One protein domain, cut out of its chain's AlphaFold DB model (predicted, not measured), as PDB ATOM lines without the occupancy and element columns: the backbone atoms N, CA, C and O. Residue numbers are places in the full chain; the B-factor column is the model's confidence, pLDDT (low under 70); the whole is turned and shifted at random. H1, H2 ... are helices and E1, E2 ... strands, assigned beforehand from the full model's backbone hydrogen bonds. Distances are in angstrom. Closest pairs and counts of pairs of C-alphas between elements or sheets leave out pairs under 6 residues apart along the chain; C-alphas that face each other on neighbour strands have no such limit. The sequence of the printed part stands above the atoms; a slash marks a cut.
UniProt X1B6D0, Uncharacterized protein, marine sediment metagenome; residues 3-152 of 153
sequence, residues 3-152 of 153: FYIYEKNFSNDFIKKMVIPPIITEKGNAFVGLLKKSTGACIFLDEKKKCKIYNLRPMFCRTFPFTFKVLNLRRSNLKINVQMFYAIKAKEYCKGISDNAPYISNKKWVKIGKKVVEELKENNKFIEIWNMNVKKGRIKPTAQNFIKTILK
ATOM      1  N   PHE A   3      44.595  -1.796 -36.205       86.31
ATOM      2  CA  PHE A   3      45.397  -0.923 -35.351       86.31
ATOM      3  C   PHE A   3      45.361   0.476 -35.953       86.31
ATOM      4  O   PHE A   3      45.928   0.720 -37.015       86.31
ATOM      5  N   TYR A   4      44.629   1.372 -35.302       85.44
ATOM      6  CA  TYR A   4      44.444   2.739 -35.765       85.44
ATOM      7  C   TYR A   4      45.520   3.617 -35.142       85.44
ATOM      8  O   TYR A   4      45.474   3.912 -33.946       85.44
ATOM      9  N   ILE A   5      46.500   3.979 -35.963       81.88
ATOM     10  CA  ILE A   5      47.616   4.841 -35.585       81.88
ATOM     11  C   ILE A   5      47.174   6.287 -35.758       81.88
ATOM     12  O   ILE A   5      46.525   6.637 -36.743       81.88
ATOM     13  N   TYR A   6      47.513   7.114 -34.781       68.62
ATOM     14  CA  TYR A   6      47.289   8.549 -34.835       68.62
ATOM     15  C   TYR A   6      48.652   9.230 -34.811       68.62
ATOM     16  O   TYR A   6      49.397   9.095 -33.847       68.62
ATOM     17  N   GLU A   7      48.969   9.946 -35.887       60.69
ATOM     18  CA  GLU A   7      50.279  10.585 -36.086       60.69
ATOM     19  C   GLU A   7      50.484  11.824 -35.198       60.69
ATOM     20  O   GLU A   7      51.612  12.253 -34.973       60.69
ATOM     21  N   LYS A   8      49.405  12.398 -34.649       62.31
ATOM     22  CA  LYS A   8      49.474  13.545 -33.734       62.31
ATOM     23  C   LYS A   8      49.591  13.083 -32.284       62.31
ATOM     24  O   LYS A   8      48.860  12.189 -31.859       62.31
ATOM     25  N   ASN A   9      50.433  13.771 -31.506       66.81
ATOM     26  CA  ASN A   9      50.451  13.656 -30.047       66.81
ATOM     27  C   ASN A   9      49.024  13.802 -29.507       66.81
ATOM     28  O   ASN A   9      48.341  14.791 -29.787       66.81
ATOM     29  N   PHE A  10      48.551  12.804 -28.761       69.31
ATOM     30  CA  PHE A  10      47.208  12.863 -28.207       69.31
ATOM     31  C   PHE A  10      47.118  13.992 -27.191       69.31
ATOM     32  O   PHE A  10      47.914  14.055 -26.254       69.31
ATOM     33  N   SER A  11      46.090  14.830 -27.302       76.25
ATOM     34  CA  SER A  11      45.703  15.623 -26.145       76.25
ATOM     35  C   SER A  11      45.237  14.671 -25.040       76.25
ATOM     36  O   SER A  11      44.557  13.670 -25.301       76.25
ATOM     37  N   ASN A  12      45.563  14.990 -23.787       74.19
ATOM     38  CA  ASN A  12      45.053  14.241 -22.632       74.19
ATOM     39  C   ASN A  12      43.519  14.137 -22.662       74.19
ATOM     40  O   ASN A  12      42.941  13.151 -22.208       74.19
ATOM     41  N   ASP A  13      42.861  15.133 -23.250       77.44
ATOM     42  CA  ASP A  13      41.415  15.191 -23.414       77.44
ATOM     43  C   ASP A  13      40.871  14.174 -24.428       77.44
ATOM     44  O   ASP A  13      39.806  13.593 -24.221       77.44
ATOM     45  N   PHE A  14      41.614  13.900 -25.504       79.50
ATOM     46  CA  PHE A  14      41.260  12.858 -26.465       79.50
ATOM     47  C   PHE A  14      41.376  11.464 -25.844       79.50
ATOM     48  O   PHE A  14      40.442  10.671 -25.952       79.50
ATOM     49  N   ILE A  15      42.473  11.182 -25.129       76.06
ATOM     50  CA  ILE A  15      42.669   9.886 -24.456       76.06
ATOM     51  C   ILE A  15      41.544   9.634 -23.445       76.06
ATOM     52  O   ILE A  15      40.984   8.542 -23.419       76.06
ATOM     53  N   LYS A  16      41.151  10.651 -22.665       72.50
ATOM     54  CA  LYS A  16      40.047  10.552 -21.692       72.50
ATOM     55  C   LYS A  16      38.693  10.198 -22.318       72.50
ATOM     56  O   LYS A  16      37.825   9.676 -21.622       72.50
ATOM     57  N   LYS A  17      38.488  10.494 -23.606       75.25
ATOM     58  CA  LYS A  17      37.251  10.164 -24.338       75.25
ATOM     59  C   LYS A  17      37.244   8.728 -24.868       75.25
ATOM     60  O   LYS A  17      36.180   8.236 -25.245       75.25
ATOM     61  N   MET A  18      38.395   8.059 -24.897       81.12
ATOM     62  CA  MET A  18      38.506   6.678 -25.351       81.12
ATOM     63  C   MET A  18      38.161   5.702 -24.225       81.12
ATOM     64  O   MET A  18      38.496   5.911 -23.064       81.12
ATOM     65  N   VAL A  19      37.480   4.611 -24.582       83.31
ATOM     66  CA  VAL A  19      37.074   3.570 -23.618       83.31
ATOM     67  C   VAL A  19      38.268   2.735 -23.155       83.31
ATOM     68  O   VAL A  19      38.308   2.293 -22.009       83.31
ATOM     69  N   ILE A  20      39.236   2.529 -24.048       88.25
ATOM     70  CA  ILE A  20      40.468   1.782 -23.793       88.25
ATOM     71  C   ILE A  20      41.675   2.686 -24.070       88.25
ATOM     72  O   ILE A  20      41.602   3.514 -24.982       88.25
ATOM     73  N   PRO A  21      42.776   2.549 -23.316       89.94
ATOM     74  CA  PRO A  21      44.004   3.288 -23.573       89.94
ATOM     75  C   PRO A  21      44.691   2.807 -24.864       89.94
ATOM     76  O   PRO A  21      44.456   1.678 -25.306       89.94
ATOM     77  N   PRO A  22      45.555   3.638 -25.472       92.75
ATOM     78  CA  PRO A  22      46.356   3.214 -26.609       92.75
ATOM     79  C   PRO A  22      47.425   2.199 -26.186       92.75
ATOM     80  O   PRO A  22      47.914   2.201 -25.051       92.75
ATOM     81  N   ILE A  23      47.833   1.367 -27.137       94.12
ATOM     82  CA  ILE A  23      48.981   0.468 -27.014       94.12
ATOM     83  C   ILE A  23      50.172   1.034 -27.791       94.12
ATOM     84  O   ILE A  23      49.988   1.704 -28.806       94.12
ATOM     85  N   ILE A  24      51.391   0.741 -27.352       93.88
ATOM     86  CA  ILE A  24      52.608   1.076 -28.094       93.88
ATOM     87  C   ILE A  24      52.904  -0.048 -29.091       93.88
ATOM     88  O   ILE A  24      52.955  -1.223 -28.720       93.88
ATOM     89  N   THR A  25      53.098   0.337 -30.348       94.06
ATOM     90  CA  THR A  25      53.419  -0.525 -31.493       94.06
ATOM     91  C   THR A  25      54.624   0.035 -32.253       94.06
ATOM     92  O   THR A  25      55.186   1.065 -31.881       94.06
ATOM     93  N   GLU A  26      55.002  -0.616 -33.347       93.38
ATOM     94  CA  GLU A  26      56.170  -0.294 -34.158       93.38
ATOM     95  C   GLU A  26      55.978   1.022 -34.917       93.38
ATOM     96  O   GLU A  26      56.946   1.672 -35.292       93.38
ATOM     97  N   LYS A  27      54.718   1.437 -35.092       90.56
ATOM     98  CA  LYS A  27      54.317   2.718 -35.684       90.56
ATOM     99  C   LYS A  27      53.905   3.751 -34.625       90.56
ATOM    100  O   LYS A  27      53.214   4.715 -34.936       90.56
ATOM    101  N   GLY A  28      54.291   3.540 -33.366       89.94
ATOM    102  CA  GLY A  28      53.925   4.398 -32.243       89.94
ATOM    103  C   GLY A  28      52.619   3.974 -31.574       89.94
ATOM    104  O   GLY A  28      52.268   2.792 -31.536       89.94
ATOM    105  N   ASN A  29      51.910   4.936 -30.985       91.19
ATOM    106  CA  ASN A  29      50.684   4.644 -30.255       91.19
ATOM    107  C   ASN A  29      49.524   4.300 -31.200       91.19
ATOM    108  O   ASN A  29      49.203   5.061 -32.112       91.19
ATOM    109  N   ALA A  30      48.837   3.196 -30.919       91.81
ATOM    110  CA  ALA A  30      47.704   2.730 -31.702       91.81
ATOM    111  C   ALA A  30      46.504   2.376 -30.819       91.81
ATOM    112  O   ALA A  30      46.650   1.857 -29.711       91.81
ATOM    113  N   PHE A  31      45.299   2.603 -31.341       90.25
ATOM    114  CA  PHE A  31      44.069   2.076 -30.760       90.25
ATOM    115  C   PHE A  31      43.645   0.802 -31.471       90.25
ATOM    116  O   PHE A  31      43.562   0.739 -32.700       90.25
ATOM    117  N   VAL A  32      43.319  -0.209 -30.676       89.06
ATOM    118  CA  VAL A  32      42.759  -1.455 -31.182       89.06
ATOM    119  C   VAL A  32      41.291  -1.245 -31.534       89.06
ATOM    120  O   VAL A  32      40.491  -0.813 -30.705       89.06
ATOM    121  N   GLY A  33      40.920  -1.573 -32.767       85.69
ATOM    122  CA  GLY A  33      39.549  -1.456 -33.243       85.69
ATOM    123  C   GLY A  33      39.158  -2.542 -34.239       85.69
ATOM    124  O   GLY A  33      39.952  -3.393 -34.647       85.69
ATOM    125  N   LEU A  34      37.892  -2.522 -34.647       83.50
ATOM    126  CA  LEU A  34      37.404  -3.384 -35.722       83.50
ATOM    127  C   LEU A  34      37.824  -2.811 -37.072       83.50
ATOM    128  O   LEU A  34      37.763  -1.598 -37.263       83.50
ATOM    129  N   LEU A  35      38.218  -3.679 -38.006       85.38
ATOM    130  CA  LEU A  35      38.477  -3.264 -39.382       85.38
ATOM    131  C   LEU A  35      37.184  -2.753 -40.028       85.38
ATOM    132  O   LEU A  35      36.096  -3.301 -39.804       85.38
ATOM    133  N   LYS A  36      37.324  -1.729 -40.865       86.75
ATOM    134  CA  LYS A  36      36.244  -1.181 -41.682       86.75
ATOM    135  C   LYS A  36      36.530  -1.446 -43.161       86.75
ATOM    136  O   LYS A  36      37.686  -1.497 -43.566       86.75
ATOM    137  N   LYS A  37      35.469  -1.636 -43.943       87.69
ATOM    138  CA  LYS A  37      35.500  -1.629 -45.411       87.69
ATOM    139  C   LYS A  37      35.809  -0.211 -45.907       87.69
ATOM    140  O   LYS A  37      35.668   0.744 -45.145       87.69
ATOM    141  N   SER A  38      36.139  -0.068 -47.190       86.44
ATOM    142  CA  SER A  38      36.319   1.239 -47.847       86.44
ATOM    143  C   SER A  38      35.103   2.159 -47.687       86.44
ATOM    144  O   SER A  38      35.254   3.363 -47.529       86.44
ATOM    145  N   THR A  39      33.898   1.590 -47.612       87.44
ATOM    146  CA  THR A  39      32.640   2.312 -47.355       87.44
ATOM    147  C   THR A  39      32.470   2.792 -45.906       87.44
ATOM    148  O   THR A  39      31.446   3.373 -45.560       87.44
ATOM    149  N   GLY A  40      33.415   2.490 -45.011       84.06
ATOM    150  CA  GLY A  40      33.330   2.783 -43.577       84.06
ATOM    151  C   GLY A  40      32.507   1.775 -42.762       84.06
ATOM    152  O   GLY A  40      32.519   1.830 -41.528       84.06
ATOM    153  N   ALA A  41      31.835   0.819 -43.413       85.06
ATOM    154  CA  ALA A  41      31.084  -0.243 -42.743       85.06
ATOM    155  C   ALA A  41      32.006  -1.252 -42.033       85.06
ATOM    156  O   ALA A  41      33.095  -1.565 -42.510       85.06
ATOM    157  N   CYS A  42      31.563  -1.817 -40.907       85.75
ATOM    158  CA  CYS A  42      32.291  -2.890 -40.221       85.75
ATOM    159  C   CYS A  42      32.377  -4.147 -41.106       85.75
ATOM    160  O   CYS A  42      31.370  -4.568 -41.676       85.75
ATOM    161  N   ILE A  43      33.548  -4.793 -41.172       89.81
ATOM    162  CA  ILE A  43      33.730  -6.025 -41.967       89.81
ATOM    163  C   ILE A  43      32.868  -7.200 -41.477       89.81
ATOM    164  O   ILE A  43      32.547  -8.094 -42.251       89.81
ATOM    165  N   PHE A  44      32.467  -7.184 -40.203       89.81
ATOM    166  CA  PHE A  44      31.668  -8.240 -39.575       89.81
ATOM    167  C   PHE A  44      30.158  -7.989 -39.638       89.81
ATOM    168  O   PHE A  44      29.400  -8.704 -38.985       89.81
ATOM    169  N   LEU A  45      29.719  -6.958 -40.362       89.69
ATOM    170  CA  LEU A  45      28.302  -6.693 -40.571       89.69
ATOM    171  C   LEU A  45      27.769  -7.604 -41.686       89.69
ATOM    172  O   LEU A  45      28.356  -7.658 -42.768       89.69
ATOM    173  N   ASP A  46      26.694  -8.339 -41.415       88.81
ATOM    174  CA  ASP A  46      25.970  -9.094 -42.438       88.81
ATOM    175  C   ASP A  46      24.992  -8.207 -43.230       88.81
ATOM    176  O   ASP A  46      24.820  -7.017 -42.949       88.81
ATOM    177  N   GLU A  47      24.342  -8.795 -44.232       88.62
ATOM    178  CA  GLU A  47      23.358  -8.119 -45.090       88.62
ATOM    179  C   GLU A  47      22.132  -7.625 -44.306       88.62
ATOM    180  O   GLU A  47      21.540  -6.602 -44.642       88.62
ATOM    181  N   LYS A  48      21.797  -8.293 -43.195       88.88
ATOM    182  CA  LYS A  48      20.709  -7.925 -42.276       88.88
ATOM    183  C   LYS A  48      21.158  -6.928 -41.201       88.88
ATOM    184  O   LYS A  48      20.429  -6.699 -40.236       88.88
ATOM    185  N   LYS A  49      22.347  -6.331 -41.345       84.38
ATOM    186  CA  LYS A  49      22.956  -5.391 -40.390       84.38
ATOM    187  C   LYS A  49      23.184  -5.989 -38.992       84.38
ATOM    188  O   LYS A  49      23.269  -5.252 -38.008       84.38
ATOM    189  N   LYS A  50      23.329  -7.311 -38.881       87.81
ATOM    190  CA  LYS A  50      23.705  -8.016 -37.650       87.81
ATOM    191  C   LYS A  50      25.210  -8.267 -37.615       87.81
ATOM    192  O   LYS A  50      25.886  -8.393 -38.634       87.81
ATOM    193  N   CYS A  51      25.758  -8.306 -36.405       88.44
ATOM    194  CA  CYS A  51      27.179  -8.561 -36.191       88.44
ATOM    195  C   CYS A  51      27.454 -10.070 -36.188       88.44
ATOM    196  O   CYS A  51      26.996 -10.768 -35.285       88.44
ATOM    197  N   LYS A  52      28.269 -10.552 -37.132       91.31
ATOM    198  CA  LYS A  52      28.665 -11.970 -37.249       91.31
ATOM    199  C   LYS A  52      29.483 -12.484 -36.059       91.31
ATOM    200  O   LYS A  52      29.503 -13.678 -35.796       91.31
ATOM    201  N   ILE A  53      30.138 -11.589 -35.319       90.12
ATOM    202  CA  ILE A  53      30.996 -11.921 -34.168       90.12
ATOM    203  C   ILE A  53      30.412 -11.420 -32.841       90.12
ATOM    204  O   ILE A  53      31.157 -11.087 -31.922       90.12
ATOM    205  N   TYR A  54      29.084 -11.305 -32.733       88.19
ATOM    206  CA  TYR A  54      28.433 -10.666 -31.581       88.19
ATOM    207  C   TYR A  54      28.887 -11.237 -30.227       88.19
ATOM    208  O   TYR A  54      29.185 -10.472 -29.309       88.19
ATOM    209  N   ASN A  55      29.020 -12.563 -30.133       89.56
ATOM    210  CA  ASN A  55      29.417 -13.260 -28.906       89.56
ATOM    211  C   ASN A  55      30.877 -13.006 -28.502       89.56
ATOM    212  O   ASN A  55      31.197 -13.073 -27.319       89.56
ATOM    213  N   LEU A  56      31.739 -12.665 -29.465       88.25
ATOM    214  CA  LEU A  56      33.153 -12.353 -29.240       88.25
ATOM    215  C   LEU A  56      33.386 -10.876 -28.904       88.25
ATOM    216  O   LEU A  56      34.515 -10.469 -28.638       88.25
ATOM    217  N   ARG A  57      32.346 -10.033 -28.951       87.31
ATOM    218  CA  ARG A  57      32.502  -8.611 -28.637       87.31
ATOM    219  C   ARG A  57      32.839  -8.444 -27.151       87.31
ATOM    220  O   ARG A  57      32.172  -9.059 -26.314       87.31
ATOM    221  N   PRO A  58      33.770  -7.546 -26.796       88.44
ATOM    222  CA  PRO A  58      33.955  -7.137 -25.409       88.44
ATOM    223  C   PRO A  58      32.631  -6.703 -24.772       88.44
ATOM    224  O   PRO A  58      31.744  -6.183 -25.463       88.44
ATOM    225  N   MET A  59      32.474  -6.899 -23.467       92.25
ATOM    226  CA  MET A  59      31.239  -6.560 -22.758       92.25
ATOM    227  C   MET A  59      30.886  -5.080 -22.925       92.25
ATOM    228  O   MET A  59      29.732  -4.773 -23.214       92.25
ATOM    229  N   PHE A  60      31.872  -4.174 -22.885       89.50
ATOM    230  CA  PHE A  60      31.634  -2.739 -23.105       89.50
ATOM    231  C   PHE A  60      31.024  -2.436 -24.487       89.50
ATOM    232  O   PHE A  60      30.197  -1.536 -24.624       89.50
ATOM    233  N   CYS A  61      31.393  -3.206 -25.519       87.19
ATOM    234  CA  CYS A  61      30.814  -3.080 -26.858       87.19
ATOM    235  C   CYS A  61      29.374  -3.607 -26.914       87.19
ATOM    236  O   CYS A  61      28.570  -3.102 -27.696       87.19
ATOM    237  N   ARG A  62      29.059  -4.652 -26.136       91.12
ATOM    238  CA  ARG A  62      27.723  -5.270 -26.078       91.12
ATOM    239  C   ARG A  62      26.727  -4.445 -25.271       91.12
ATOM    240  O   ARG A  62      25.532  -4.551 -25.511       91.12
ATOM    241  N   THR A  63      27.207  -3.633 -24.334       92.00
ATOM    242  CA  THR A  63      26.350  -2.790 -23.495       92.00
ATOM    243  C   THR A  63      26.066  -1.414 -24.069       92.00
ATOM    244  O   THR A  63      25.257  -0.694 -23.494       92.00
ATOM    245  N   PHE A  64      26.680  -1.038 -25.192       88.88
ATOM    246  CA  PHE A  64      26.309   0.179 -25.911       88.88
ATOM    247  C   PHE A  64      24.795   0.160 -26.222       88.88
ATOM    248  O   PHE A  64      24.314  -0.860 -26.718       88.88
ATOM    249  N   PRO A  65      24.022   1.228 -25.940       91.00
ATOM    250  CA  PRO A  65      24.428   2.628 -25.729       91.00
ATOM    251  C   PRO A  65      24.822   3.020 -24.295       91.00
ATOM    252  O   PRO A  65      25.136   4.187 -24.040       91.00
ATOM    253  N   PHE A  66      24.797   2.081 -23.355       91.44
ATOM    254  CA  PHE A  66      25.073   2.340 -21.949       91.44
ATOM    255  C   PHE A  66      26.572   2.295 -21.635       91.44
ATOM    256  O   PHE A  66      27.333   1.492 -22.178       91.44
ATOM    257  N   THR A  67      26.985   3.155 -20.710       90.25
ATOM    258  CA  THR A  67      28.298   3.171 -20.065       90.25
ATOM    259  C   THR A  67      28.120   3.144 -18.551       90.25
ATOM    260  O   THR A  67      27.065   3.520 -18.034       90.25
ATOM    261  N   PHE A  68      29.144   2.701 -17.825       91.50
ATOM    262  CA  PHE A  68      29.078   2.504 -16.380       91.50
ATOM    263  C   PHE A  68      30.217   3.252 -15.697       91.50
ATOM    264  O   PHE A  68      31.367   3.153 -16.117       91.50
ATOM    265  N   LYS A  69      29.902   3.981 -14.624       86.38
ATOM    266  CA  LYS A  69      30.907   4.592 -13.745       86.38
ATOM    267  C   LYS A  69      30.863   3.936 -12.377       86.38
ATOM    268  O   LYS A  69      29.788   3.623 -11.869       86.38
ATOM    269  N   VAL A  70      32.033   3.757 -11.779       85.81
ATOM    270  CA  VAL A  70      32.154   3.312 -10.390       85.81
ATOM    271  C   VAL A  70      31.841   4.492  -9.479       85.81
ATOM    272  O   VAL A  70      32.451   5.550  -9.607       85.81
ATOM    273  N   LEU A  71      30.892   4.310  -8.564       79.06
ATOM    274  CA  LEU A  71      30.670   5.232  -7.455       79.06
ATOM    275  C   LEU A  71      31.566   4.784  -6.296       79.06
ATOM    276  O   LEU A  71      31.577   3.600  -5.961       79.06
ATOM    277  N   ASN A  72      32.347   5.716  -5.745       61.97
ATOM    278  CA  ASN A  72      33.415   5.487  -4.767       61.97
ATOM    279  C   ASN A  72      33.171   4.330  -3.779       61.97
ATOM    280  O   ASN A  72      32.137   4.242  -3.114       61.97
ATOM    281  N   LEU A  73      34.200   3.490  -3.647       55.19
ATOM    282  CA  LEU A  73      34.334   2.434  -2.649       55.19
ATOM    283  C   LEU A  73      34.394   3.078  -1.254       55.19
ATOM    284  O   LEU A  73      35.449   3.557  -0.837       55.19
ATOM    285  N   ARG A  74      33.287   3.100  -0.500       48.28
ATOM    286  CA  ARG A  74      33.405   3.288   0.953       48.28
ATOM    287  C   ARG A  74      34.249   2.123   1.484       48.28
ATOM    288  O   ARG A  74      33.918   0.966   1.231       48.28
ATOM    289  N   ARG A  75      35.340   2.459   2.182       46.72
ATOM    290  CA  ARG A  75      36.463   1.599   2.622       46.72
ATOM    291  C   ARG A  75      36.104   0.318   3.396       46.72
ATOM    292  O   ARG A  75      37.011  -0.434   3.720       46.72
ATOM    293  N   SER A  76      34.835   0.041   3.675       50.25
ATOM    294  CA  SER A  76      34.415  -1.064   4.543       50.25
ATOM    295  C   SER A  76      33.446  -2.069   3.916       50.25
ATOM    296  O   SER A  76      33.055  -3.002   4.601       50.25
ATOM    297  N   ASN A  77      33.073  -1.953   2.633       46.50
ATOM    298  CA  ASN A  77      32.245  -2.977   1.984       46.50
ATOM    299  C   ASN A  77      32.683  -3.231   0.534       46.50
ATOM    300  O   ASN A  77      32.521  -2.376  -0.332       46.50
ATOM    301  N   LEU A  78      33.175  -4.448   0.268       54.44
ATOM    302  CA  LEU A  78      33.684  -5.004  -1.006       54.44
ATOM    303  C   LEU A  78      32.730  -4.939  -2.224       54.44
ATOM    304  O   LEU A  78      32.999  -5.530  -3.270       54.44
ATOM    305  N   LYS A  79      31.592  -4.250  -2.137       58.78
ATOM    306  CA  LYS A  79      30.612  -4.183  -3.223       58.78
ATOM    307  C   LYS A  79      30.920  -2.986  -4.118       58.78
ATOM    308  O   LYS A  79      30.559  -1.859  -3.800       58.78
ATOM    309  N   ILE A  80      31.522  -3.255  -5.282       66.62
ATOM    310  CA  ILE A  80      31.600  -2.285  -6.385       66.62
ATOM    311  C   ILE A  80      30.174  -1.816  -6.687       66.62
ATOM    312  O   ILE A  80      29.320  -2.621  -7.076       66.62
ATOM    313  N   ASN A  81      29.911  -0.528  -6.492       80.31
ATOM    314  CA  ASN A  81      28.667   0.105  -6.902       80.31
ATOM    315  C   ASN A  81      28.901   0.794  -8.242       80.31
ATOM    316  O   ASN A  81      29.841   1.572  -8.398       80.31
ATOM    317  N   VAL A  82      28.054   0.472  -9.216       87.75
ATOM    318  CA  VAL A  82      28.118   1.050 -10.557       87.75
ATOM    319  C   VAL A  82      26.851   1.834 -10.834       87.75
ATOM    320  O   VAL A  82      25.754   1.398 -10.486       87.75
ATOM    321  N   GLN A  83      27.017   2.972 -11.490       88.44
ATOM    322  CA  GLN A  83      25.927   3.769 -12.021       88.44
ATOM    323  C   GLN A  83      25.959   3.710 -13.544       88.44
ATOM    324  O   GLN A  83      27.023   3.818 -14.158       88.44
ATOM    325  N   MET A  84      24.789   3.505 -14.138       90.75
ATOM    326  CA  MET A  84      24.598   3.410 -15.579       90.75
ATOM    327  C   MET A  84      24.236   4.778 -16.160       90.75
ATOM    328  O   MET A  84      23.428   5.506 -15.591       90.75
ATOM    329  N   PHE A  85      24.811   5.101 -17.314       89.06
ATOM    330  CA  PHE A  85      24.557   6.326 -18.068       89.06
ATOM    331  C   PHE A  85      24.505   6.020 -19.563       89.06
ATOM    332  O   PHE A  85      25.041   5.009 -20.009       89.06
ATOM    333  N   TYR A  86      23.953   6.926 -20.366       89.50
ATOM    334  CA  TYR A  86      24.186   6.900 -21.809       89.50
ATOM    335  C   TYR A  86      25.582   7.422 -22.143       89.50
ATOM    336  O   TYR A  86      26.006   8.460 -21.625       89.50
ATOM    337  N   ALA A  87      26.285   6.733 -23.042       87.88
ATOM    338  CA  ALA A  87      27.510   7.267 -23.624       87.88
ATOM    339  C   ALA A  87      27.207   8.579 -24.371       87.88
ATOM    340  O   ALA A  87      26.179   8.684 -25.034       87.88
ATOM    341  N   ILE A  88      28.114   9.563 -24.306       84.56
ATOM    342  CA  ILE A  88      27.936  10.888 -24.942       84.56
ATOM    343  C   ILE A  88      27.554  10.726 -26.416       84.56
ATOM    344  O   ILE A  88      26.526  11.217 -26.862       84.56
ATOM    345  N   LYS A  89      28.332   9.913 -27.132       82.31
ATOM    346  CA  LYS A  89      28.111   9.597 -28.541       82.31
ATOM    347  C   LYS A  89      26.793   8.868 -28.806       82.31
ATOM    348  O   LYS A  89      26.172   9.094 -29.834       82.31
ATOM    349  N   ALA A  90      26.324   8.036 -27.876       88.56
ATOM    350  CA  ALA A  90      25.037   7.374 -28.043       88.56
ATOM    351  C   ALA A  90      23.877   8.373 -28.073       88.56
ATOM    352  O   ALA A  90      22.965   8.193 -28.871       88.56
ATOM    353  N   LYS A  91      23.940   9.442 -27.272       86.25
ATOM    354  CA  LYS A  91      22.916  10.497 -27.283       86.25
ATOM    355  C   LYS A  91      22.823  11.220 -28.631       86.25
ATOM    356  O   LYS A  91      21.762  11.721 -28.961       86.25
ATOM    357  N   GLU A  92      23.914  11.262 -29.398       87.38
ATOM    358  CA  GLU A  92      23.956  11.947 -30.696       87.38
ATOM    359  C   GLU A  92      23.322  11.122 -31.828       87.38
ATOM    360  O   GLU A  92      22.669  11.684 -32.699       87.38
ATOM    361  N   TYR A  93      23.527   9.798 -31.858       85.25
ATOM    362  CA  TYR A  93      23.162   8.982 -33.031       85.25
ATOM    363  C   TYR A  93      22.346   7.720 -32.732       85.25
ATOM    364  O   TYR A  93      21.925   7.025 -33.663       85.25
ATOM    365  N   CYS A  94      22.132   7.357 -31.465       86.44
ATOM    366  CA  CYS A  94      21.367   6.161 -31.131       86.44
ATOM    367  C   CYS A  94      19.867   6.462 -31.183       86.44
ATOM    368  O   CYS A  94      19.264   6.857 -30.192       86.44
ATOM    369  N   LYS A  95      19.250   6.182 -32.337       85.88
ATOM    370  CA  LYS A  95      17.799   6.333 -32.564       85.88
ATOM    371  C   LYS A  95      16.918   5.531 -31.592       85.88
ATOM    372  O   LYS A  95      15.728   5.784 -31.504       85.88
ATOM    373  N   GLY A  96      17.491   4.544 -30.898       85.06
ATOM    374  CA  GLY A  96      16.793   3.742 -29.891       85.06
ATOM    375  C   GLY A  96      16.660   4.418 -28.524       85.06
ATOM    376  O   GLY A  96      15.977   3.875 -27.662       85.06
ATOM    377  N   ILE A  97      17.304   5.568 -28.302       88.19
ATOM    378  CA  ILE A  97      17.128   6.374 -27.090       88.19
ATOM    379  C   ILE A  97      15.982   7.351 -27.354       88.19
ATOM    380  O   ILE A  97      16.166   8.352 -28.039       88.19
ATOM    381  N   SER A  98      14.795   7.031 -26.848       87.19
ATOM    382  CA  SER A  98      13.585   7.851 -26.978       87.19
ATOM    383  C   SER A  98      12.607   7.526 -25.851       87.19
ATOM    384  O   SER A  98      12.803   6.534 -25.144       87.19
ATOM    385  N   ASP A  99      11.534   8.303 -25.724       85.06
ATOM    386  CA  ASP A  99      10.481   8.055 -24.730       85.06
ATOM    387  C   ASP A  99       9.724   6.739 -24.984       85.06
ATOM    388  O   ASP A  99       9.221   6.115 -24.055       85.06
ATOM    389  N   ASN A 100       9.738   6.254 -26.230       87.25
ATOM    390  CA  ASN A 100       9.141   4.978 -26.635       87.25
ATOM    391  C   ASN A 100      10.099   3.783 -26.476       87.25
ATOM    392  O   ASN A 100       9.808   2.682 -26.947       87.25
ATOM    393  N   ALA A 101      11.278   3.985 -25.880       86.69
ATOM    394  CA  ALA A 101      12.237   2.907 -25.689       86.69
ATOM    395  C   ALA A 101      11.690   1.849 -24.711       86.69
ATOM    396  O   ALA A 101      11.048   2.191 -23.715       86.69
ATOM    397  N   PRO A 102      11.968   0.553 -24.942       86.69
ATOM    398  CA  PRO A 102      11.511  -0.495 -24.044       86.69
ATOM    399  C   PRO A 102      12.104  -0.323 -22.644       86.69
ATOM    400  O   PRO A 102      13.279   0.025 -22.480       86.69
ATOM    401  N   TYR A 103      11.300  -0.638 -21.627       89.06
ATOM    402  CA  TYR A 103      11.749  -0.607 -20.241       89.06
ATOM    403  C   TYR A 103      12.929  -1.558 -20.014       89.06
ATOM    404  O   TYR A 103      12.938  -2.712 -20.453       89.06
ATOM    405  N   ILE A 104      13.914  -1.085 -19.251       87.69
ATOM    406  CA  ILE A 104      15.065  -1.878 -18.835       87.69
ATOM    407  C   ILE A 104      15.132  -2.008 -17.316       87.69
ATOM    408  O   ILE A 104      15.000  -1.043 -16.567       87.69
ATOM    409  N   SER A 105      15.417  -3.218 -16.835       90.19
ATOM    410  CA  SER A 105      15.618  -3.450 -15.403       90.19
ATOM    411  C   SER A 105      16.956  -2.871 -14.941       90.19
ATOM    412  O   SER A 105      18.017  -3.435 -15.233       90.19
ATOM    413  N   ASN A 106      16.910  -1.797 -14.149       85.12
ATOM    414  CA  ASN A 106      18.110  -1.186 -13.574       85.12
ATOM    415  C   ASN A 106      18.941  -2.204 -12.767       85.12
ATOM    416  O   ASN A 106      20.152  -2.296 -12.935       85.12
ATOM    417  N   LYS A 107      18.296  -3.062 -11.962       87.69
ATOM    418  CA  LYS A 107      18.976  -4.108 -11.172       87.69
ATOM    419  C   LYS A 107      19.774  -5.080 -12.052       87.69
ATOM    420  O   LYS A 107      20.917  -5.410 -11.729       87.69
ATOM    421  N   LYS A 108      19.195  -5.525 -13.177       91.38
ATOM    422  CA  LYS A 108      19.872  -6.411 -14.142       91.38
ATOM    423  C   LYS A 108      21.067  -5.704 -14.783       91.38
ATOM    424  O   LYS A 108      22.157  -6.273 -14.841       91.38
ATOM    425  N   TRP A 109      20.876  -4.464 -15.216       91.44
ATOM    426  CA  TRP A 109      21.915  -3.683 -15.879       91.44
ATOM    427  C   TRP A 109      23.053  -3.268 -14.950       91.44
ATOM    428  O   TRP A 109      24.203  -3.306 -15.370       91.44
ATOM    429  N   VAL A 110      22.787  -3.001 -13.671       89.06
ATOM    430  CA  VAL A 110      23.830  -2.795 -12.655       89.06
ATOM    431  C   VAL A 110      24.701  -4.047 -12.505       89.06
ATOM    432  O   VAL A 110      25.924  -3.937 -12.453       89.06
ATOM    433  N   LYS A 111      24.118  -5.256 -12.498       91.38
ATOM    434  CA  LYS A 111      24.895  -6.513 -12.449       91.38
ATOM    435  C   LYS A 111      25.781  -6.688 -13.688       91.38
ATOM    436  O   LYS A 111      26.924  -7.113 -13.557       91.38
ATOM    437  N   ILE A 112      25.266  -6.352 -14.871       93.75
ATOM    438  CA  ILE A 112      26.042  -6.359 -16.122       93.75
ATOM    439  C   ILE A 112      27.157  -5.308 -16.059       93.75
ATOM    440  O   ILE A 112      28.300  -5.613 -16.388       93.75
ATOM    441  N   GLY A 113      26.851  -4.106 -15.575       93.31
ATOM    442  CA  GLY A 113      27.791  -2.999 -15.454       93.31
ATOM    443  C   GLY A 113      28.993  -3.319 -14.571       93.31
ATOM    444  O   GLY A 113      30.106  -2.940 -14.917       93.31
ATOM    445  N   LYS A 114      28.807  -4.080 -13.483       92.31
ATOM    446  CA  LYS A 114      29.926  -4.559 -12.650       92.31
ATOM    447  C   LYS A 114      30.910  -5.402 -13.463       92.31
ATOM    448  O   LYS A 114      32.094  -5.091 -13.473       92.31
ATOM    449  N   LYS A 115      30.400  -6.366 -14.238       93.56
ATOM    450  CA  LYS A 115      31.221  -7.206 -15.126       93.56
ATOM    451  C   LYS A 115      31.935  -6.389 -16.203       93.56
ATOM    452  O   LYS A 115      33.092  -6.646 -16.498       93.56
ATOM    453  N   VAL A 116      31.255  -5.395 -16.782       94.19
ATOM    454  CA  VAL A 116      31.853  -4.494 -17.787       94.19
ATOM    455  C   VAL A 116      33.023  -3.716 -17.189       94.19
ATOM    456  O   VAL A 116      34.073  -3.618 -17.814       94.19
ATOM    457  N   VAL A 117      32.848  -3.162 -15.988       92.44
ATOM    458  CA  VAL A 117      33.900  -2.413 -15.290       92.44
ATOM    459  C   VAL A 117      35.079  -3.319 -14.932       92.44
ATOM    460  O   VAL A 117      36.222  -2.901 -15.092       92.44
ATOM    461  N   GLU A 118      34.816  -4.538 -14.462       92.25
ATOM    462  CA  GLU A 118      35.847  -5.538 -14.162       92.25
ATOM    463  C   GLU A 118      36.654  -5.898 -15.420       92.25
ATOM    464  O   GLU A 118      37.873  -5.736 -15.416       92.25
ATOM    465  N   GLU A 119      35.986  -6.251 -16.524       92.75
ATOM    466  CA  GLU A 119      36.634  -6.568 -17.808       92.75
ATOM    467  C   GLU A 119      37.462  -5.384 -18.338       92.75
ATOM    468  O   GLU A 119      38.598  -5.553 -18.781       92.75
ATOM    469  N   LEU A 120      36.931  -4.157 -18.254       92.31
ATOM    470  CA  LEU A 120      37.669  -2.952 -18.649       92.31
ATOM    471  C   LEU A 120      38.900  -2.716 -17.768       92.31
ATOM    472  O   LEU A 120      39.950  -2.332 -18.280       92.31
ATOM    473  N   LYS A 121      38.795  -2.949 -16.456       92.25
ATOM    474  CA  LYS A 121      39.921  -2.813 -15.524       92.25
ATOM    475  C   LYS A 121      41.026  -3.816 -15.851       92.25
ATOM    476  O   LYS A 121      42.195  -3.435 -15.866       92.25
ATOM    477  N   GLU A 122      40.669  -5.067 -16.128       93.38
ATOM    478  CA  GLU A 122      41.614  -6.110 -16.534       93.38
ATOM    479  C   GLU A 122      42.300  -5.768 -17.859       93.38
ATOM    480  O   GLU A 122      43.529  -5.790 -17.938       93.38
ATOM    481  N   ASN A 123      41.525  -5.361 -18.867       92.94
ATOM    482  CA  ASN A 123      42.056  -4.944 -20.162       92.94
ATOM    483  C   ASN A 123      43.006  -3.740 -20.038       92.94
ATOM    484  O   ASN A 123      44.089  -3.734 -20.621       92.94
ATOM    485  N   ASN A 124      42.639  -2.730 -19.245       93.31
ATOM    486  CA  ASN A 124      43.478  -1.549 -19.038       93.31
ATOM    487  C   ASN A 124      44.781  -1.905 -18.317       93.31
ATOM    488  O   ASN A 124      45.844  -1.447 -18.732       93.31
ATOM    489  N   LYS A 125      44.718  -2.772 -17.297       95.44
ATOM    490  CA  LYS A 125      45.908  -3.282 -16.600       95.44
ATOM    491  C   LYS A 125      46.823  -4.056 -17.551       95.44
ATOM    492  O   LYS A 125      48.036  -3.883 -17.509       95.44
ATOM    493  N   PHE A 126      46.257  -4.889 -18.423       95.69
ATOM    494  CA  PHE A 126      47.026  -5.604 -19.440       95.69
ATOM    495  C   PHE A 126      47.757  -4.638 -20.384       95.69
ATOM    496  O   PHE A 126      48.962  -4.776 -20.585       95.69
ATOM    497  N   ILE A 127      47.058  -3.625 -20.910       95.31
ATOM    498  CA  ILE A 127      47.654  -2.612 -21.798       95.31
ATOM    499  C   ILE A 127      48.753  -1.818 -21.081       95.31
ATOM    500  O   ILE A 127      49.801  -1.539 -21.663       95.31
ATOM    501  N   GLU A 128      48.553  -1.477 -19.809       95.56
ATOM    502  CA  GLU A 128      49.551  -0.784 -18.996       95.56
ATOM    503  C   GLU A 128      50.830  -1.620 -18.827       95.56
ATOM    504  O   GLU A 128      51.935  -1.123 -19.057       95.56
ATOM    505  N   ILE A 129      50.686  -2.913 -18.518       96.81
ATOM    506  CA  ILE A 129      51.805  -3.857 -18.409       96.81
ATOM    507  C   ILE A 129      52.520  -4.019 -19.756       96.81
ATOM    508  O   ILE A 129      53.753  -3.997 -19.797       96.81
ATOM    509  N   TRP A 130      51.773  -4.160 -20.854       96.81
ATOM    510  CA  TRP A 130      52.329  -4.208 -22.209       96.81
ATOM    511  C   TRP A 130      53.184  -2.968 -22.494       96.81
ATOM    512  O   TRP A 130      54.379  -3.082 -22.773       96.81
ATOM    513  N   ASN A 131      52.602  -1.777 -22.332       96.00
ATOM    514  CA  ASN A 131      53.267  -0.504 -22.598       96.00
ATOM    515  C   ASN A 131      54.505  -0.304 -21.712       96.00
ATOM    516  O   ASN A 131      55.528   0.193 -22.183       96.00
ATOM    517  N   MET A 132      54.448  -0.707 -20.439       97.62
ATOM    518  CA  MET A 132      55.596  -0.651 -19.534       97.62
ATOM    519  C   MET A 132      56.739  -1.559 -20.008       97.62
ATOM    520  O   MET A 132      57.896  -1.143 -19.988       97.62
ATOM    521  N   ASN A 133      56.443  -2.792 -20.422       97.50
ATOM    522  CA  ASN A 133      57.473  -3.727 -20.879       97.50
ATOM    523  C   ASN A 133      58.093  -3.305 -22.214       97.50
ATOM    524  O   ASN A 133      59.302  -3.453 -22.382       97.50
ATOM    525  N   VAL A 134      57.303  -2.713 -23.112       96.56
ATOM    526  CA  VAL A 134      57.812  -2.070 -24.331       96.56
ATOM    527  C   VAL A 134      58.793  -0.947 -23.985       96.56
ATOM    528  O   VAL A 134      59.917  -0.952 -24.474       96.56
ATOM    529  N   LYS A 135      58.416  -0.020 -23.091       96.31
ATOM    530  CA  LYS A 135      59.291   1.093 -22.670       96.31
ATOM    531  C   LYS A 135      60.590   0.621 -22.011       96.31
ATOM    532  O   LYS A 135      61.608   1.289 -22.128       96.31
ATOM    533  N   LYS A 136      60.557  -0.524 -21.323       97.62
ATOM    534  CA  LYS A 136      61.728  -1.157 -20.694       97.62
ATOM    535  C   LYS A 136      62.565  -2.005 -21.666       97.62
ATOM    536  O   LYS A 136      63.497  -2.659 -21.214       97.62
ATOM    537  N   GLY A 137      62.209  -2.068 -22.952       96.19
ATOM    538  CA  GLY A 137      62.912  -2.882 -23.952       96.19
ATOM    539  C   GLY A 137      62.745  -4.397 -23.779       96.19
ATOM    540  O   GLY A 137      63.468  -5.167 -24.398       96.19
ATOM    541  N   ARG A 138      61.800  -4.850 -22.944       96.88
ATOM    542  CA  ARG A 138      61.597  -6.277 -22.624       96.88
ATOM    543  C   ARG A 138      60.769  -7.019 -23.666       96.88
ATOM    544  O   ARG A 138      60.785  -8.242 -23.709       96.88
ATOM    545  N   ILE A 139      59.990  -6.285 -24.456       95.88
ATOM    546  CA  ILE A 139      59.089  -6.831 -25.470       95.88
ATOM    547  C   ILE A 139      59.246  -6.001 -26.742       95.88
ATOM    548  O   ILE A 139      59.237  -4.771 -26.688       95.88
ATOM    549  N   LYS A 140      59.340  -6.672 -27.896       96.25
ATOM    550  CA  LYS A 140      59.327  -6.001 -29.198       96.25
ATOM    551  C   LYS A 140      57.930  -5.409 -29.451       96.25
ATOM    552  O   LYS A 140      56.958  -6.174 -29.444       96.25
ATOM    553  N   PRO A 141      57.800  -4.095 -29.696       94.81
ATOM    554  CA  PRO A 141      56.502  -3.451 -29.833       94.81
ATOM    555  C   PRO A 141      55.941  -3.683 -31.230       94.81
ATOM    556  O   PRO A 141      55.919  -2.757 -32.017       94.81
ATOM    557  N   THR A 142      55.526  -4.898 -31.587       95.31
ATOM    558  CA  THR A 142      54.832  -5.112 -32.867       95.31
ATOM    559  C   THR A 142      53.357  -5.405 -32.658       95.31
ATOM    560  O   THR A 142      52.991  -6.111 -31.716       95.31
ATOM    561  N   ALA A 143      52.504  -4.920 -33.562       93.25
ATOM    562  CA  ALA A 143      51.089  -5.281 -33.594       93.25
ATOM    563  C   ALA A 143      50.905  -6.810 -33.611       93.25
ATOM    564  O   ALA A 143      50.076  -7.355 -32.886       93.25
ATOM    565  N   GLN A 144      51.742  -7.523 -34.372       94.19
ATOM    566  CA  GLN A 144      51.759  -8.986 -34.395       94.19
ATOM    567  C   GLN A 144      52.078  -9.588 -33.020       94.19
ATOM    568  O   GLN A 144      51.392 -10.508 -32.580       94.19
ATOM    569  N   ASN A 145      53.101  -9.079 -32.332       94.81
ATOM    570  CA  ASN A 145      53.503  -9.587 -31.023       94.81
ATOM    571  C   ASN A 145      52.439  -9.298 -29.949       94.81
ATOM    572  O   ASN A 145      52.190 -10.124 -29.072       94.81
ATOM    573  N   PHE A 146      51.742  -8.165 -30.062       95.06
ATOM    574  CA  PHE A 146      50.596  -7.851 -29.214       95.06
ATOM    575  C   PHE A 146      49.466  -8.875 -29.387       95.06
ATOM    576  O   PHE A 146      48.950  -9.401 -28.403       95.06
ATOM    577  N   ILE A 147      49.122  -9.218 -30.637       92.94
ATOM    578  CA  ILE A 147      48.124 -10.257 -30.935       92.94
ATOM    579  C   ILE A 147      48.548 -11.612 -30.370       92.94
ATOM    580  O   ILE A 147      47.743 -12.254 -29.701       92.94
ATOM    581  N   LYS A 148      49.800 -12.021 -30.592       93.88
ATOM    582  CA  LYS A 148      50.369 -13.256 -30.033       93.88
ATOM    583  C   LYS A 148      50.225 -13.323 -28.515       93.88
ATOM    584  O   LYS A 148      49.716 -14.300 -27.977       93.88
ATOM    585  N   THR A 149      50.544 -12.224 -27.836       93.38
ATOM    586  CA  THR A 149      50.418 -12.107 -26.375       93.38
ATOM    587  C   THR A 149      48.970 -12.272 -25.903       93.38
ATOM    588  O   THR A 149      48.721 -12.975 -24.928       93.38
ATOM    589  N   ILE A 150      48.000 -11.657 -26.591       90.75
ATOM    590  CA  ILE A 150      46.574 -11.783 -26.240       90.75
ATOM    591  C   ILE A 150      46.056 -13.196 -26.501       90.75
ATOM    592  O   ILE A 150      45.307 -13.740 -25.690       90.75
ATOM    593  N   LEU A 151      46.424 -13.775 -27.643       89.00
ATOM    594  CA  LEU A 151      45.967 -15.097 -28.062       89.00
ATOM    595  C   LEU A 151      46.720 -16.235 -27.364       89.00
ATOM    596  O   LEU A 151      46.257 -17.369 -27.424       89.00
ATOM    597  N   LYS A 152      47.823 -15.926 -26.669       88.38
ATOM    598  CA  LYS A 152      48.738 -16.889 -26.042       88.38
ATOM    599  C   LYS A 152      49.302 -17.895 -27.059       88.38
ATOM    600  O   LYS A 152      49.325 -19.093 -26.784       88.38
TER     601      LYS A 152
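What this domain is: This is residues 3 to 152 of the 153 residues of an uncharacterized protein of marine sediment metagenome (UniProt X1B6D0). A small three-stranded sheet, E1, E3 and E2, and a two-stranded hairpin, E4 and E5, are set at different parts of one long helix, H4, which runs like a beam past both; the hairpin crosses the beam. H5 packs on the small sheet, H2 packs on H4, and residues 11 to 16 and 98 to 105 stick out. The printed part has 150 residues with five named helices and five named strands, in the order E1 H1 E2 E3 H2 E4 E5 H3 H4 H5. Both sheets are antiparallel, and the class is mixed, helices and strands. The whole is only just compact, close to loose, with a radius of gyration of the C-alphas of 17.8 A and spans of 51 by 51 by 32 A.

Where its parts are: The larger sheet holds E1, residues 3 to 5, from C-alpha 3 at (45.397, -0.923, -35.351); E3, residues 28 to 33, 15.6 A long; and E2, residues 23 to 25. The other sheet holds E4, residues 66 to 71, 15.8 A, and E5, residues 81 to 86, 17.0 A. H4, residues 106 to 135, measures 42.2 A, from C-alpha 106 at (18.110, -1.186, -13.574) to C-alpha 135 at (59.291, 1.093, -22.670). H5, residues 143 to 151, measures 12.4 A. H1 is residues 12 to 17, H2 residues 59 to 62 and H3 residues 88 to 93.

How they stand to each other: E3 pairs with E1 at 137 degrees, N 4 to O 31 being 2.9 A, and with E2, its hairpin partner, at 121 degrees, N 30 to O 23 being 2.8 A. E1, H1 and E2 form a split strand-helix-strand unit, two strands of one sheet joined through a helix and with another strand, E3, between them in the sheet, and its crossover is right-handed. H5 is on this sheet at a height of 10.8 A. H4 only grazes the sheet with residues 124 to 135; the closest C-alphas of E2 and H4, those of Ile 24 and Asn 131, are 5.8 A apart. The hairpin E4 and E5 pairs at 147 degrees, N 67 to O 85 being 2.8 A. The closest C-alphas of E4 and H4, those of Phe 68 and Gly 113, are 5.7 A apart. H2 touches H4 at residues 115 to 120 alone, with Met 59 and Val 116 closest, their C-alphas 5.4 A apart. H1 and H3 are each apart from H4. Every O i to N i+4 pair is within hydrogen-bond range in H1 and H5, against 25 of 26 in H4 and 1 of 2 in H3; H2 is too short for one.

The domain as a whole: The C-alphas of Asn 100 and Gly 137, the two farthest apart, are 54.4 A apart. The printed part has no cut. The links E3 to H2, 25 residues, and H3 to H4, 12 residues, are long. Mean pLDDT of the printed part is 86.4; residues 6 to 10 and 72 to 80 are under 70.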